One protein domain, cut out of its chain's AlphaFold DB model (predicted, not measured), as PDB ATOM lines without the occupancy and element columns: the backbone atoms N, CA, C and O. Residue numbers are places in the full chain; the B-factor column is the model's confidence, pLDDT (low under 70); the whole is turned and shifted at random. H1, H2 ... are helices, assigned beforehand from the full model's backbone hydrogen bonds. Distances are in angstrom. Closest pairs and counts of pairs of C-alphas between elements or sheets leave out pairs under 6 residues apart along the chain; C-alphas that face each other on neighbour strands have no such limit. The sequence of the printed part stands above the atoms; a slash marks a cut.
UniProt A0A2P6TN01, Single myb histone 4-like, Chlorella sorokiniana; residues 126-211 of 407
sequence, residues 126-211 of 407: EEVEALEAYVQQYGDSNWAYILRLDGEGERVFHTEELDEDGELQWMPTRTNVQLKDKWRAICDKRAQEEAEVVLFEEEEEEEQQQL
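AT A GLANCE: This is residues 126 to 211 of the 407 residues of the protein "Single myb histone 4-like" of Chlorella sorokiniana (UniProt A0A2P6TN01). One long straight helix, H3, makes the length of the domain: its residues 187 to 211 stick out as a free arm, while its first part belongs to a small body with two shorter helices, H1 and the very short H2, and a wide loop. H1 is set about perpendicular to H3 near that helix's beginning, H2 sits at the corner between them, and residues 148 to 175 make the loop that runs out from H2 and folds back to H3. The printed part has 86 residues with three named helices, in the order H1, H2, H3, and no named strand; the class is all helix. The whole is extended, with a radius of gyration of the C-alphas of 19.2 A, and elongated, spanning 64 by 33 by 19 A.

IN THESE COORDINATES: The printed part begins with H1, residues 126 to 138, 18.1 A from first to last C-alpha, starting at C-alpha 126 at (13.154, 100.604, -21.717). H2 follows as residues 143 to 147, with C-alpha 143 at (24.083, 110.732, -32.125). After residues 148 to 175, which hold no named element, comes H3, residues 176 to 211, 52.7 A long, from C-alpha 176 at (25.429, 104.407, -33.913) to C-alpha 211 at (-26.899, 109.790, -37.676).

HOW THE PARTS SIT: H1 touches H2 with residues 134 to 138 alone; their closest C-alphas, those of Tyr 134 and Ile 146, are 6.3 A apart. H1 and H3 only just touch, with 3 pairs of C-alphas within 8 A, through residues 131 to 132 of H1 and 179 to 183 of H3. Their closest C-alphas are those of Leu 131 and Trp 183, 7.6 A apart, and their lines stand about perpendicular, at 86 degrees. H2 touches H3, which meets it with residues 176 to 180 alone; the closest C-alphas are those of Trp 143 and Asn 176, 6.7 A apart. In H1, H2 and H3 every O i to N i+4 pair is within hydrogen-bond range.

THE WHOLE: The two C-alphas farthest apart, those of Glu 152 and Leu 211, are 64.9 A apart. Residues 187 to 211, which belong to H3, stand free; the body without them has 61 residues and spans 36 by 26 by 19 A. The printed part has no cut. The link from H1 to H2, 4 residues, is tight, and the link from H2 to H3, 28 residues, is long. The mean pLDDT of the printed part is 77.5; residues 148 to 164 and 166 to 173, 25 residues of the long link, are under 70.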
ATOM      1  N   GLU A 126      12.273  99.666 -22.423       84.06
ATOM      2  CA  GLU A 126      13.154 100.604 -21.717       84.06
ATOM      3  C   GLU A 126      14.268 101.171 -22.611       84.06
ATOM      4  O   GLU A 126      14.545 102.368 -22.573       84.06
ATOM      5  N   GLU A 127      14.892 100.346 -23.468       87.06
ATOM      6  CA  GLU A 127      15.875 100.824 -24.453       87.06
ATOM      7  C   GLU A 127      15.248 101.835 -25.426       87.06
ATOM      8  O   GLU A 127      15.914 102.773 -25.873       87.06
ATOM      9  N   VAL A 128      13.975 101.640 -25.777       92.62
ATOM     10  CA  VAL A 128      13.229 102.538 -26.665       92.62
ATOM     11  C   VAL A 128      12.874 103.843 -25.961       92.62
ATOM     12  O   VAL A 128      13.105 104.908 -26.531       92.62
ATOM     13  N   GLU A 129      12.376 103.773 -24.728       88.44
ATOM     14  CA  GLU A 129      12.021 104.948 -23.930       88.44
ATOM     15  C   GLU A 129      13.252 105.815 -23.619       88.44
ATOM     16  O   GLU A 129      13.224 107.033 -23.815       88.44
ATOM     17  N   ALA A 130      14.375 105.196 -23.241       86.06
ATOM     18  CA  ALA A 130      15.633 105.905 -23.018       86.06
ATOM     19  C   ALA A 130      16.136 106.586 -24.302       86.06
ATOM     20  O   ALA A 130      16.569 107.741 -24.277       86.06
ATOM     21  N   LEU A 131      16.052 105.898 -25.449       90.75
ATOM     22  CA  LEU A 131      16.415 106.475 -26.744       90.75
ATOM     23  C   LEU A 131      15.542 107.692 -27.088       90.75
ATOM     24  O   LEU A 131      16.075 108.710 -27.532       90.75
ATOM     25  N   GLU A 132      14.227 107.608 -26.863       92.50
ATOM     26  CA  GLU A 132      13.295 108.728 -27.040       92.50
ATOM     27  C   GLU A 132      13.654 109.919 -26.149       92.50
ATOM     28  O   GLU A 132      13.778 111.037 -26.658       92.50
ATOM     29  N   ALA A 133      13.899 109.688 -24.858       87.44
ATOM     30  CA  ALA A 133      14.284 110.733 -23.913       87.44
ATOM     31  C   ALA A 133      15.577 111.448 -24.338       87.44
ATOM     32  O   ALA A 133      15.651 112.680 -24.329       87.44
ATOM     33  N   TYR A 134      16.584 110.700 -24.793       88.06
ATOM     34  CA  TYR A 134      17.844 111.288 -25.235       88.06
ATOM     35  C   TYR A 134      17.737 112.046 -26.554       88.06
ATOM     36  O   TYR A 134      18.328 113.121 -26.689       88.06
ATOM     37  N   VAL A 135      16.970 111.543 -27.523       92.75
ATOM     38  CA  VAL A 135      16.718 112.294 -28.760       92.75
ATOM     39  C   VAL A 135      15.905 113.559 -28.466       92.75
ATOM     40  O   VAL A 135      16.176 114.604 -29.059       92.75
ATOM     41  N   GLN A 136      14.973 113.516 -27.511       90.62
ATOM     42  CA  GLN A 136      14.232 114.690 -27.046       90.62
ATOM     43  C   GLN A 136      15.159 115.741 -26.409       90.62
ATOM     44  O   GLN A 136      14.990 116.936 -26.655       90.62
ATOM     45  N   GLN A 137      16.141 115.312 -25.610       88.19
ATOM     46  CA  GLN A 137      17.071 116.202 -24.911       88.19
ATOM     47  C   GLN A 137      18.148 116.800 -25.833       88.19
ATOM     48  O   GLN A 137      18.448 117.989 -25.736       88.19
ATOM     49  N   TYR A 138      18.741 115.988 -26.714       88.25
ATOM     50  CA  TYR A 138      19.937 116.356 -27.488       88.25
ATOM     51  C   TYR A 138      19.687 116.566 -28.987       88.25
ATOM     52  O   TYR A 138      20.567 117.073 -29.691       88.25
ATOM     53  N   GLY A 139      18.504 116.203 -29.482       90.31
ATOM     54  CA  GLY A 139      18.137 116.261 -30.892       90.31
ATOM     55  C   GLY A 139      18.597 115.045 -31.705       90.31
ATOM     56  O   GLY A 139      19.586 114.376 -31.406       90.31
ATOM     57  N   ASP A 140      17.899 114.800 -32.812       92.44
ATOM     58  CA  ASP A 140      18.095 113.681 -33.748       92.44
ATOM     59  C   ASP A 140      19.343 113.809 -34.644       92.44
ATOM     60  O   ASP A 140      19.616 112.961 -35.496       92.44
ATOM     61  N   SER A 141      20.126 114.870 -34.464       89.19
ATOM     62  CA  SER A 141      21.368 115.120 -35.199       89.19
ATOM     63  C   SER A 141      22.615 114.762 -34.390       89.19
ATOM     64  O   SER A 141      23.674 114.524 -34.976       89.19
ATOM     65  N   ASN A 142      22.504 114.642 -33.061       88.56
ATOM     66  CA  ASN A 142      23.656 114.555 -32.169       88.56
ATOM     67  C   ASN A 142      23.895 113.147 -31.601       88.56
ATOM     68  O   ASN A 142      24.138 112.947 -30.413       88.56
ATOM     69  N   TRP A 143      23.887 112.145 -32.480       86.00
ATOM     70  CA  TRP A 143      24.083 110.732 -32.125       86.00
ATOM     71  C   TRP A 143      25.411 110.430 -31.436       86.00
ATOM     72  O   TRP A 143      25.535 109.425 -30.746       86.00
ATOM     73  N   ALA A 144      26.427 111.264 -31.665       81.50
ATOM     74  CA  ALA A 144      27.698 111.142 -30.968       81.50
ATOM     75  C   ALA A 144      27.553 111.495 -29.485       81.50
ATOM     76  O   ALA A 144      28.237 110.882 -28.683       81.50
ATOM     77  N   TYR A 145      26.669 112.435 -29.135       79.19
ATOM     78  CA  TYR A 145      26.355 112.812 -27.755       79.19
ATOM     79  C   TYR A 145      25.453 111.775 -27.092       79.19
ATOM     80  O   TYR A 145      25.733 111.347 -25.987       79.19
ATOM     81  N   ILE A 146      24.461 111.271 -27.832       80.62
ATOM     82  CA  ILE A 146      23.610 110.155 -27.389       80.62
ATOM     83  C   ILE A 146      24.452 108.888 -27.120       80.62
ATOM     84  O   ILE A 146      24.102 108.076 -26.279       80.62
ATOM     85  N   LEU A 147      25.585 108.714 -27.812       77.62
ATOM     86  CA  LEU A 147      26.537 107.620 -27.568       77.62
ATOM     87  C   LEU A 147      27.658 107.952 -26.578       77.62
ATOM     88  O   LEU A 147      28.317 107.032 -26.087       77.62
ATOM     89  N   ARG A 148      27.962 109.235 -26.359       66.44
ATOM     90  CA  ARG A 148      29.062 109.657 -25.492       66.44
ATOM     91  C   ARG A 148      28.542 109.752 -24.069       66.44
ATOM     92  O   ARG A 148      27.891 110.722 -23.709       66.44
ATOM     93  N   LEU A 149      28.909 108.734 -23.298       50.84
ATOM     94  CA  LEU A 149      29.851 108.884 -22.188       50.84
ATOM     95  C   LEU A 149      29.914 110.326 -21.662       50.84
ATOM     96  O   LEU A 149      30.528 111.194 -22.295       50.84
ATOM     97  N   ASP A 150      29.305 110.554 -20.505       42.97
ATOM     98  CA  ASP A 150      29.720 111.617 -19.603       42.97
ATOM     99  C   ASP A 150      31.252 111.592 -19.467       42.97
ATOM    100  O   ASP A 150      31.920 110.570 -19.648       42.97
ATOM    101  N   GLY A 151      31.836 112.776 -19.284       40.56
ATOM    102  CA  GLY A 151      33.254 113.075 -19.510       40.56
ATOM    103  C   GLY A 151      34.287 112.279 -18.698       40.56
ATOM    104  O   GLY A 151      35.465 112.619 -18.767       40.56
ATOM    105  N   GLU A 152      33.883 111.235 -17.976       49.38
ATOM    106  CA  GLU A 152      34.728 110.307 -17.219       49.38
ATOM    107  C   GLU A 152      34.866 108.918 -17.870       49.38
ATOM    108  O   GLU A 152      35.684 108.112 -17.434       49.38
ATOM    109  N   GLY A 153      34.169 108.642 -18.979       43.41
ATOM    110  CA  GLY A 153      34.322 107.372 -19.695       43.41
ATOM    111  C   GLY A 153      33.430 106.234 -19.185       43.41
ATOM    112  O   GLY A 153      33.678 105.080 -19.551       43.41
ATOM    113  N   GLU A 154      32.350 106.549 -18.463       47.28
ATOM    114  CA  GLU A 154      31.259 105.618 -18.140       47.28
ATOM    115  C   GLU A 154      30.059 105.748 -19.102       47.28
ATOM    116  O   GLU A 154      29.705 106.813 -19.588       47.28
ATOM    117  N   ARG A 155      29.476 104.627 -19.543       52.31
ATOM    118  CA  ARG A 155      28.444 104.652 -20.599       52.31
ATOM    119  C   ARG A 155      27.082 104.986 -19.990       52.31
ATOM    120  O   ARG A 155      26.423 104.081 -19.509       52.31
ATOM    121  N   VAL A 156      26.620 106.230 -20.104       49.97
ATOM    122  CA  VAL A 156      25.336 106.737 -19.548       49.97
ATOM    123  C   VAL A 156      24.068 106.190 -20.222       49.97
ATOM    124  O   VAL A 156      23.146 106.921 -20.570       49.97
ATOM    125  N   PHE A 157      23.972 104.887 -20.418       53.44
ATOM    126  CA  PHE A 157      22.676 104.230 -20.529       53.44
ATOM    127  C   PHE A 157      22.443 103.515 -19.204       53.44
ATOM    128  O   PHE A 157      22.656 102.309 -19.097       53.44
ATOM    129  N   HIS A 158      22.085 104.300 -18.187       50.09
ATOM    130  CA  HIS A 158      21.600 103.784 -16.916       50.09
ATOM    131  C   HIS A 158      20.092 103.583 -17.024       50.09
ATOM    132  O   HIS A 158      19.322 104.536 -16.946       50.09
ATOM    133  N   THR A 159      19.668 102.340 -17.199       50.62
ATOM    134  CA  THR A 159      18.447 101.882 -16.540       50.62
ATOM    135  C   THR A 159      18.871 101.475 -15.130       50.62
ATOM    136  O   THR A 159      19.795 100.684 -14.972       50.62
ATOM    137  N   GLU A 160      18.279 102.074 -14.094       52.69
ATOM    138  CA  GLU A 160      18.576 101.789 -12.674       52.69
ATOM    139  C   GLU A 160      18.092 100.391 -12.227       52.69
ATOM    140  O   GLU A 160      17.752 100.180 -11.064       52.69
ATOM    141  N   GLU A 161      18.040  99.415 -13.132       52.12
ATOM    142  CA  GLU A 161      17.787  98.032 -12.756       52.12
ATOM    143  C   GLU A 161      19.110  97.403 -12.316       52.12
ATOM    144  O   GLU A 161      19.974  97.037 -13.113       52.12
ATOM    145  N   LEU A 162      19.280  97.353 -10.994       56.56
ATOM    146  CA  LEU A 162      20.210  96.446 -10.334       56.56
ATOM    147  C   LEU A 162      19.764  95.022 -10.677       56.56
ATOM    148  O   LEU A 162      18.604  94.674 -10.442       56.56
ATOM    149  N   ASP A 163      20.659  94.212 -11.234       62.66
ATOM    150  CA  ASP A 163      20.371  92.794 -11.424       62.66
ATOM    151  C   ASP A 163      20.232  92.062 -10.071       62.66
ATOM    152  O   ASP A 163      20.399  92.646  -8.996       62.66
ATOM    153  N   GLU A 164      19.884  90.771 -10.102       68.75
ATOM    154  CA  GLU A 164      19.705  89.954  -8.888       68.75
ATOM    155  C   GLU A 164      20.965  89.905  -7.994       68.75
ATOM    156  O   GLU A 164      20.858  89.581  -6.809       68.75
ATOM    157  N   ASP A 165      22.129  90.284  -8.533       71.56
ATOM    158  CA  ASP A 165      23.415  90.345  -7.839       71.56
ATOM    159  C   ASP A 165      23.780  91.769  -7.359       71.56
ATOM    160  O   ASP A 165      24.780  91.954  -6.656       71.56
ATOM    161  N   GLY A 166      22.958  92.781  -7.658       64.38
ATOM    162  CA  GLY A 166      23.201  94.171  -7.281       64.38
ATOM    163  C   GLY A 166      24.257  94.874  -8.138       64.38
ATOM    164  O   GLY A 166      24.778  95.911  -7.718       64.38
ATOM    165  N   GLU A 167      24.585  94.338  -9.317       54.38
ATOM    166  CA  GLU A 167      25.427  95.015 -10.297       54.38
ATOM    167  C   GLU A 167      24.573  95.846 -11.265       54.38
ATOM    168  O   GLU A 167      23.491  95.465 -11.713       54.38
ATOM    169  N   LEU A 168      25.068  97.047 -11.575       53.41
ATOM    170  CA  LEU A 168      24.469  97.932 -12.572       53.41
ATOM    171  C   LEU A 168      24.609  97.282 -13.953       53.41
ATOM    172  O   LEU A 168      25.710  97.217 -14.514       53.41
ATOM    173  N   GLN A 169      23.498  96.815 -14.520       48.84
ATOM    174  CA  GLN A 169      23.512  96.171 -15.825       48.84
ATOM    175  C   GLN A 169      23.558  97.225 -16.942       48.84
ATOM    176  O   GLN A 169      22.556  97.811 -17.344       48.84
ATOM    177  N   TRP A 170      24.757  97.480 -17.468       56.44
ATOM    178  CA  TRP A 170      24.965  98.401 -18.588       56.44
ATOM    179  C   TRP A 170      24.241  97.914 -19.850       56.44
ATOM    180  O   TRP A 170      24.444  96.772 -20.280       56.44
ATOM    181  N   MET A 171      23.489  98.793 -20.529       51.66
ATOM    182  CA  MET A 171      22.916  98.450 -21.835       51.66
ATOM    183  C   MET A 171      24.019  97.992 -22.817       51.66
ATOM    184  O   MET A 171      25.045  98.666 -23.002       51.66
ATOM    185  N   PRO A 172      23.843  96.848 -23.498       54.84
ATOM    186  CA  PRO A 172      24.894  96.249 -24.305       54.84
ATOM    187  C   PRO A 172      25.128  97.017 -25.614       54.84
ATOM    188  O   PRO A 172      24.294  97.002 -26.511       54.84
ATOM    189  N   THR A 173      26.322  97.607 -25.766       67.19
ATOM    190  CA  THR A 173      27.052  97.874 -27.033       67.19
ATOM    191  C   THR A 173      26.208  98.179 -28.287       67.19
ATOM    192  O   THR A 173      26.472  97.618 -29.356       67.19
ATOM    193  N   ARG A 174      25.191  99.045 -28.211       81.88
ATOM    194  CA  ARG A 174      24.458  99.462 -29.413       81.88
ATOM    195  C   ARG A 174      25.346 100.392 -30.235       81.88
ATOM    196  O   ARG A 174      25.952 101.333 -29.730       81.88
ATOM    197  N   THR A 175      25.469 100.100 -31.522       85.44
ATOM    198  CA  THR A 175      26.226 100.937 -32.459       85.44
ATOM    199  C   THR A 175      25.406 102.158 -32.882       85.44
ATOM    200  O   THR A 175      24.176 102.131 -32.866       85.44
ATOM    201  N   ASN A 176      26.081 103.213 -33.351       87.12
ATOM    202  CA  ASN A 176      25.429 104.407 -33.913       87.12
ATOM    203  C   ASN A 176      24.401 104.070 -34.999       87.12
ATOM    204  O   ASN A 176      23.336 104.676 -35.065       87.12
ATOM    205  N   VAL A 177      24.730 103.084 -35.835       87.75
ATOM    206  CA  VAL A 177      23.860 102.616 -36.916       87.75
ATOM    207  C   VAL A 177      22.592 101.986 -36.343       87.75
ATOM    208  O   VAL A 177      21.502 102.353 -36.754       87.75
ATOM    209  N   GLN A 178      22.718 101.126 -35.329       89.50
ATOM    210  CA  GLN A 178      21.565 100.486 -34.690       89.50
ATOM    211  C   GLN A 178      20.627 101.495 -34.015       89.50
ATOM    212  O   GLN A 178      19.416 101.359 -34.157       89.50
ATOM    213  N   LEU A 179      21.162 102.511 -33.322       90.62
ATOM    214  CA  LEU A 179      20.344 103.567 -32.708       90.62
ATOM    215  C   LEU A 179      19.580 104.370 -33.763       90.62
ATOM    216  O   LEU A 179      18.384 104.593 -33.615       90.62
ATOM    217  N   LYS A 180      20.246 104.754 -34.859       93.00
ATOM    218  CA  LYS A 180      19.609 105.470 -35.975       93.00
ATOM    219  C   LYS A 180      18.526 104.643 -36.650       93.00
ATOM    220  O   LYS A 180      17.447 105.164 -36.919       93.00
ATOM    221  N   ASP A 181      18.810 103.377 -36.933       92.94
ATOM    222  CA  ASP A 181      17.849 102.480 -37.572       92.94
ATOM    223  C   ASP A 181      16.639 102.252 -36.663       92.94
ATOM    224  O   ASP A 181      15.500 102.291 -37.129       92.94
ATOM    225  N   LYS A 182      16.863 102.100 -35.351       94.12
ATOM    226  CA  LYS A 182      15.773 101.986 -34.382       94.12
ATOM    227  C   LYS A 182      14.968 103.276 -34.264       94.12
ATOM    228  O   LYS A 182      13.745 103.202 -34.264       94.12
ATOM    229  N   TRP A 183      15.624 104.435 -34.220       95.31
ATOM    230  CA  TRP A 183      14.950 105.733 -34.187       95.31
ATOM    231  C   TRP A 183      14.054 105.942 -35.405       95.31
ATOM    232  O   TRP A 183      12.897 106.316 -35.261       95.31
ATOM    233  N   ARG A 184      14.547 105.610 -36.603       95.44
ATOM    234  CA  ARG A 184      13.737 105.648 -37.829       95.44
ATOM    235  C   ARG A 184      12.518 104.739 -37.725       95.44
ATOM    236  O   ARG A 184      11.420 105.191 -38.015       95.44
ATOM    237  N   ALA A 185      12.694 103.510 -37.239       94.56
ATOM    238  CA  ALA A 185      11.579 102.589 -37.045       94.56
ATOM    239  C   ALA A 185      10.538 103.115 -36.036       94.56
ATOM    240  O   ALA A 185       9.345 102.912 -36.237       94.56
ATOM    241  N   ILE A 186      10.971 103.804 -34.973       94.75
ATOM    242  CA  ILE A 186      10.072 104.470 -34.014       94.75
ATOM    243  C   ILE A 186       9.312 105.615 -34.699       94.75
ATOM    244  O   ILE A 186       8.091 105.692 -34.578       94.75
ATOM    245  N   CYS A 187      10.003 106.472 -35.459       95.12
ATOM    246  CA  CYS A 187       9.370 107.560 -36.205       95.12
ATOM    247  C   CYS A 187       8.350 107.046 -37.230       95.12
ATOM    248  O   CYS A 187       7.252 107.590 -37.313       95.12
ATOM    249  N   ASP A 188       8.690 105.993 -37.975       93.44
ATOM    250  CA  ASP A 188       7.799 105.379 -38.960       93.44
ATOM    251  C   ASP A 188       6.561 104.777 -38.282       93.44
ATOM    252  O   ASP A 188       5.443 104.975 -38.756       93.44
ATOM    253  N   LYS A 189       6.739 104.102 -37.138       94.75
ATOM    254  CA  LYS A 189       5.626 103.558 -36.353       94.75
ATOM    255  C   LYS A 189       4.705 104.667 -35.835       94.75
ATOM    256  O   LYS A 189       3.496 104.564 -36.003       94.75
ATOM    257  N   ARG A 190       5.256 105.752 -35.278       92.50
ATOM    258  CA  ARG A 190       4.453 106.901 -34.820       92.50
ATOM    259  C   ARG A 190       3.708 107.558 -35.984       92.50
ATOM    260  O   ARG A 190       2.544 107.902 -35.834       92.50
ATOM    261  N   ALA A 191       4.335 107.680 -37.154       90.75
ATOM    262  CA  ALA A 191       3.669 108.203 -38.346       90.75
ATOM    263  C   ALA A 191       2.517 107.298 -38.825       90.75
ATOM    264  O   ALA A 191       1.509 107.806 -39.314       90.75
ATOM    265  N   GLN A 192       2.646 105.974 -38.681       90.50
ATOM    266  CA  GLN A 192       1.563 105.025 -38.961       90.50
ATOM    267  C   GLN A 192       0.421 105.144 -37.947       90.50
ATOM    268  O   GLN A 192      -0.727 105.253 -38.363       90.50
ATOM    269  N   GLU A 193       0.730 105.185 -36.648       92.31
ATOM    270  CA  GLU A 193      -0.266 105.359 -35.580       92.31
ATOM    271  C   GLU A 193      -1.012 106.699 -35.729       92.31
ATOM    272  O   GLU A 193      -2.235 106.750 -35.629       92.31
ATOM    273  N   GLU A 194      -0.308 107.788 -36.054       90.38
ATOM    274  CA  GLU A 194      -0.930 109.089 -36.344       90.38
ATOM    275  C   GLU A 194      -1.833 109.037 -37.585       90.38
ATOM    276  O   GLU A 194      -2.916 109.621 -37.578       90.38
ATOM    277  N   ALA A 195      -1.425 108.332 -38.645       88.44
ATOM    278  CA  ALA A 195      -2.255 108.156 -39.833       88.44
ATOM    279  C   ALA A 195      -3.517 107.326 -39.541       88.44
ATOM    280  O   ALA A 195      -4.581 107.632 -40.074       88.44
ATOM    281  N   GLU A 196      -3.415 106.311 -38.682       90.12
ATOM    282  CA  GLU A 196      -4.545 105.475 -38.268       90.12
ATOM    283  C   GLU A 196      -5.554 106.258 -37.417       90.12
ATOM    284  O   GLU A 196      -6.756 106.169 -37.657       90.12
ATOM    285  N   VAL A 197      -5.085 107.109 -36.495       86.94
ATOM    286  CA  VAL A 197      -5.963 107.992 -35.705       86.94
ATOM    287  C   VAL A 197      -6.730 108.968 -36.602       86.94
ATOM    288  O   VAL A 197      -7.923 109.172 -36.393       86.94
ATOM    289  N   VAL A 198      -6.082 109.542 -37.622       85.19
ATOM    290  CA  VAL A 198      -6.750 110.457 -38.565       85.19
ATOM    291  C   VAL A 198      -7.840 109.744 -39.369       85.19
ATOM    292  O   VAL A 198      -8.907 110.315 -39.572       85.19
ATOM    293  N   LEU A 199      -7.602 108.500 -39.795       82.75
ATOM    294  CA  LEU A 199      -8.620 107.708 -40.493       82.75
ATOM    295  C   LEU A 199      -9.828 107.416 -39.595       82.75
ATOM    296  O   LEU A 199     -10.963 107.493 -40.059       82.75
ATOM    297  N   PHE A 200      -9.594 107.140 -38.311       78.19
ATOM    298  CA  PHE A 200     -10.667 106.875 -37.356       78.19
ATOM    299  C   PHE A 200     -11.513 108.125 -37.057       78.19
ATOM    300  O   PHE A 200     -12.733 108.030 -36.944       78.19
ATOM    301  N   GLU A 201     -10.894 109.310 -36.972       82.25
ATOM    302  CA  GLU A 201     -11.631 110.574 -36.810       82.25
ATOM    303  C   GLU A 201     -12.503 110.897 -38.038       82.25
ATOM    304  O   GLU A 201     -13.625 111.375 -37.875       82.25
ATOM    305  N   GLU A 202     -12.027 110.616 -39.257       81.25
ATOM    306  CA  GLU A 202     -12.831 110.795 -40.476       81.25
ATOM    307  C   GLU A 202     -14.030 109.829 -40.513       81.25
ATOM    308  O   GLU A 202     -15.139 110.255 -40.839       81.25
ATOM    309  N   GLU A 203     -13.849 108.566 -40.111       85.06
ATOM    310  CA  GLU A 203     -14.936 107.578 -40.041       85.06
ATOM    311  C   GLU A 203     -15.987 107.952 -38.976       85.06
ATOM    312  O   GLU A 203     -17.189 107.912 -39.248       85.06
ATOM    313  N   GLU A 204     -15.561 108.421 -37.795       86.25
ATOM    314  CA  GLU A 204     -16.482 108.880 -36.745       86.25
ATOM    315  C   GLU A 204     -17.262 110.140 -37.174       86.25
ATOM    316  O   GLU A 204     -18.453 110.282 -36.870       86.25
ATOM    317  N   GLU A 205     -16.631 111.065 -37.907       82.81
ATOM    318  CA  GLU A 205     -17.315 112.238 -38.465       82.81
ATOM    319  C   GLU A 205     -18.341 111.863 -39.548       82.81
ATOM    320  O   GLU A 205     -19.394 112.508 -39.637       82.81
ATOM    321  N   GLU A 206     -18.071 110.836 -40.358       83.00
ATOM    322  CA  GLU A 206     -19.023 110.305 -41.338       83.00
ATOM    323  C   GLU A 206     -20.206 109.599 -40.661       83.00
ATOM    324  O   GLU A 206     -21.360 109.833 -41.039       83.00
ATOM    325  N   GLU A 207     -19.954 108.815 -39.613       83.00
ATOM    326  CA  GLU A 207     -20.999 108.128 -38.851       83.00
ATOM    327  C   GLU A 207     -21.902 109.134 -38.110       83.00
ATOM    328  O   GLU A 207     -23.134 109.046 -38.163       83.00
ATOM    329  N   GLN A 208     -21.317 110.180 -37.511       78.88
ATOM    330  CA  GLN A 208     -22.082 111.282 -36.914       78.88
ATOM    331  C   GLN A 208     -22.888 112.070 -37.956       78.88
ATOM    332  O   GLN A 208     -24.006 112.506 -37.665       78.88
ATOM    333  N   GLN A 209     -22.364 112.251 -39.172       80.19
ATOM    334  CA  GLN A 209     -23.111 112.896 -40.253       80.19
ATOM    335  C   GLN A 209     -24.306 112.053 -40.705       80.19
ATOM    336  O   GLN A 209     -25.390 112.620 -40.864       80.19
ATOM    337  N   GLN A 210     -24.152 110.732 -40.833       78.56
ATOM    338  CA  GLN A 210     -25.257 109.826 -41.167       78.56
ATOM    339  C   GLN A 210     -26.343 109.833 -40.081       78.56
ATOM    340  O   GLN A 210     -27.515 110.040 -40.391       78.56
ATOM    341  N   LEU A 211     -25.958 109.742 -38.804       73.88
ATOM    342  CA  LEU A 211     -26.899 109.790 -37.676       73.88
ATOM    343  C   LEU A 211     -27.633 111.135 -37.556       73.88
ATOM    344  O   LEU A 211     -28.791 111.176 -37.149       73.88
TER     345      LEU A 211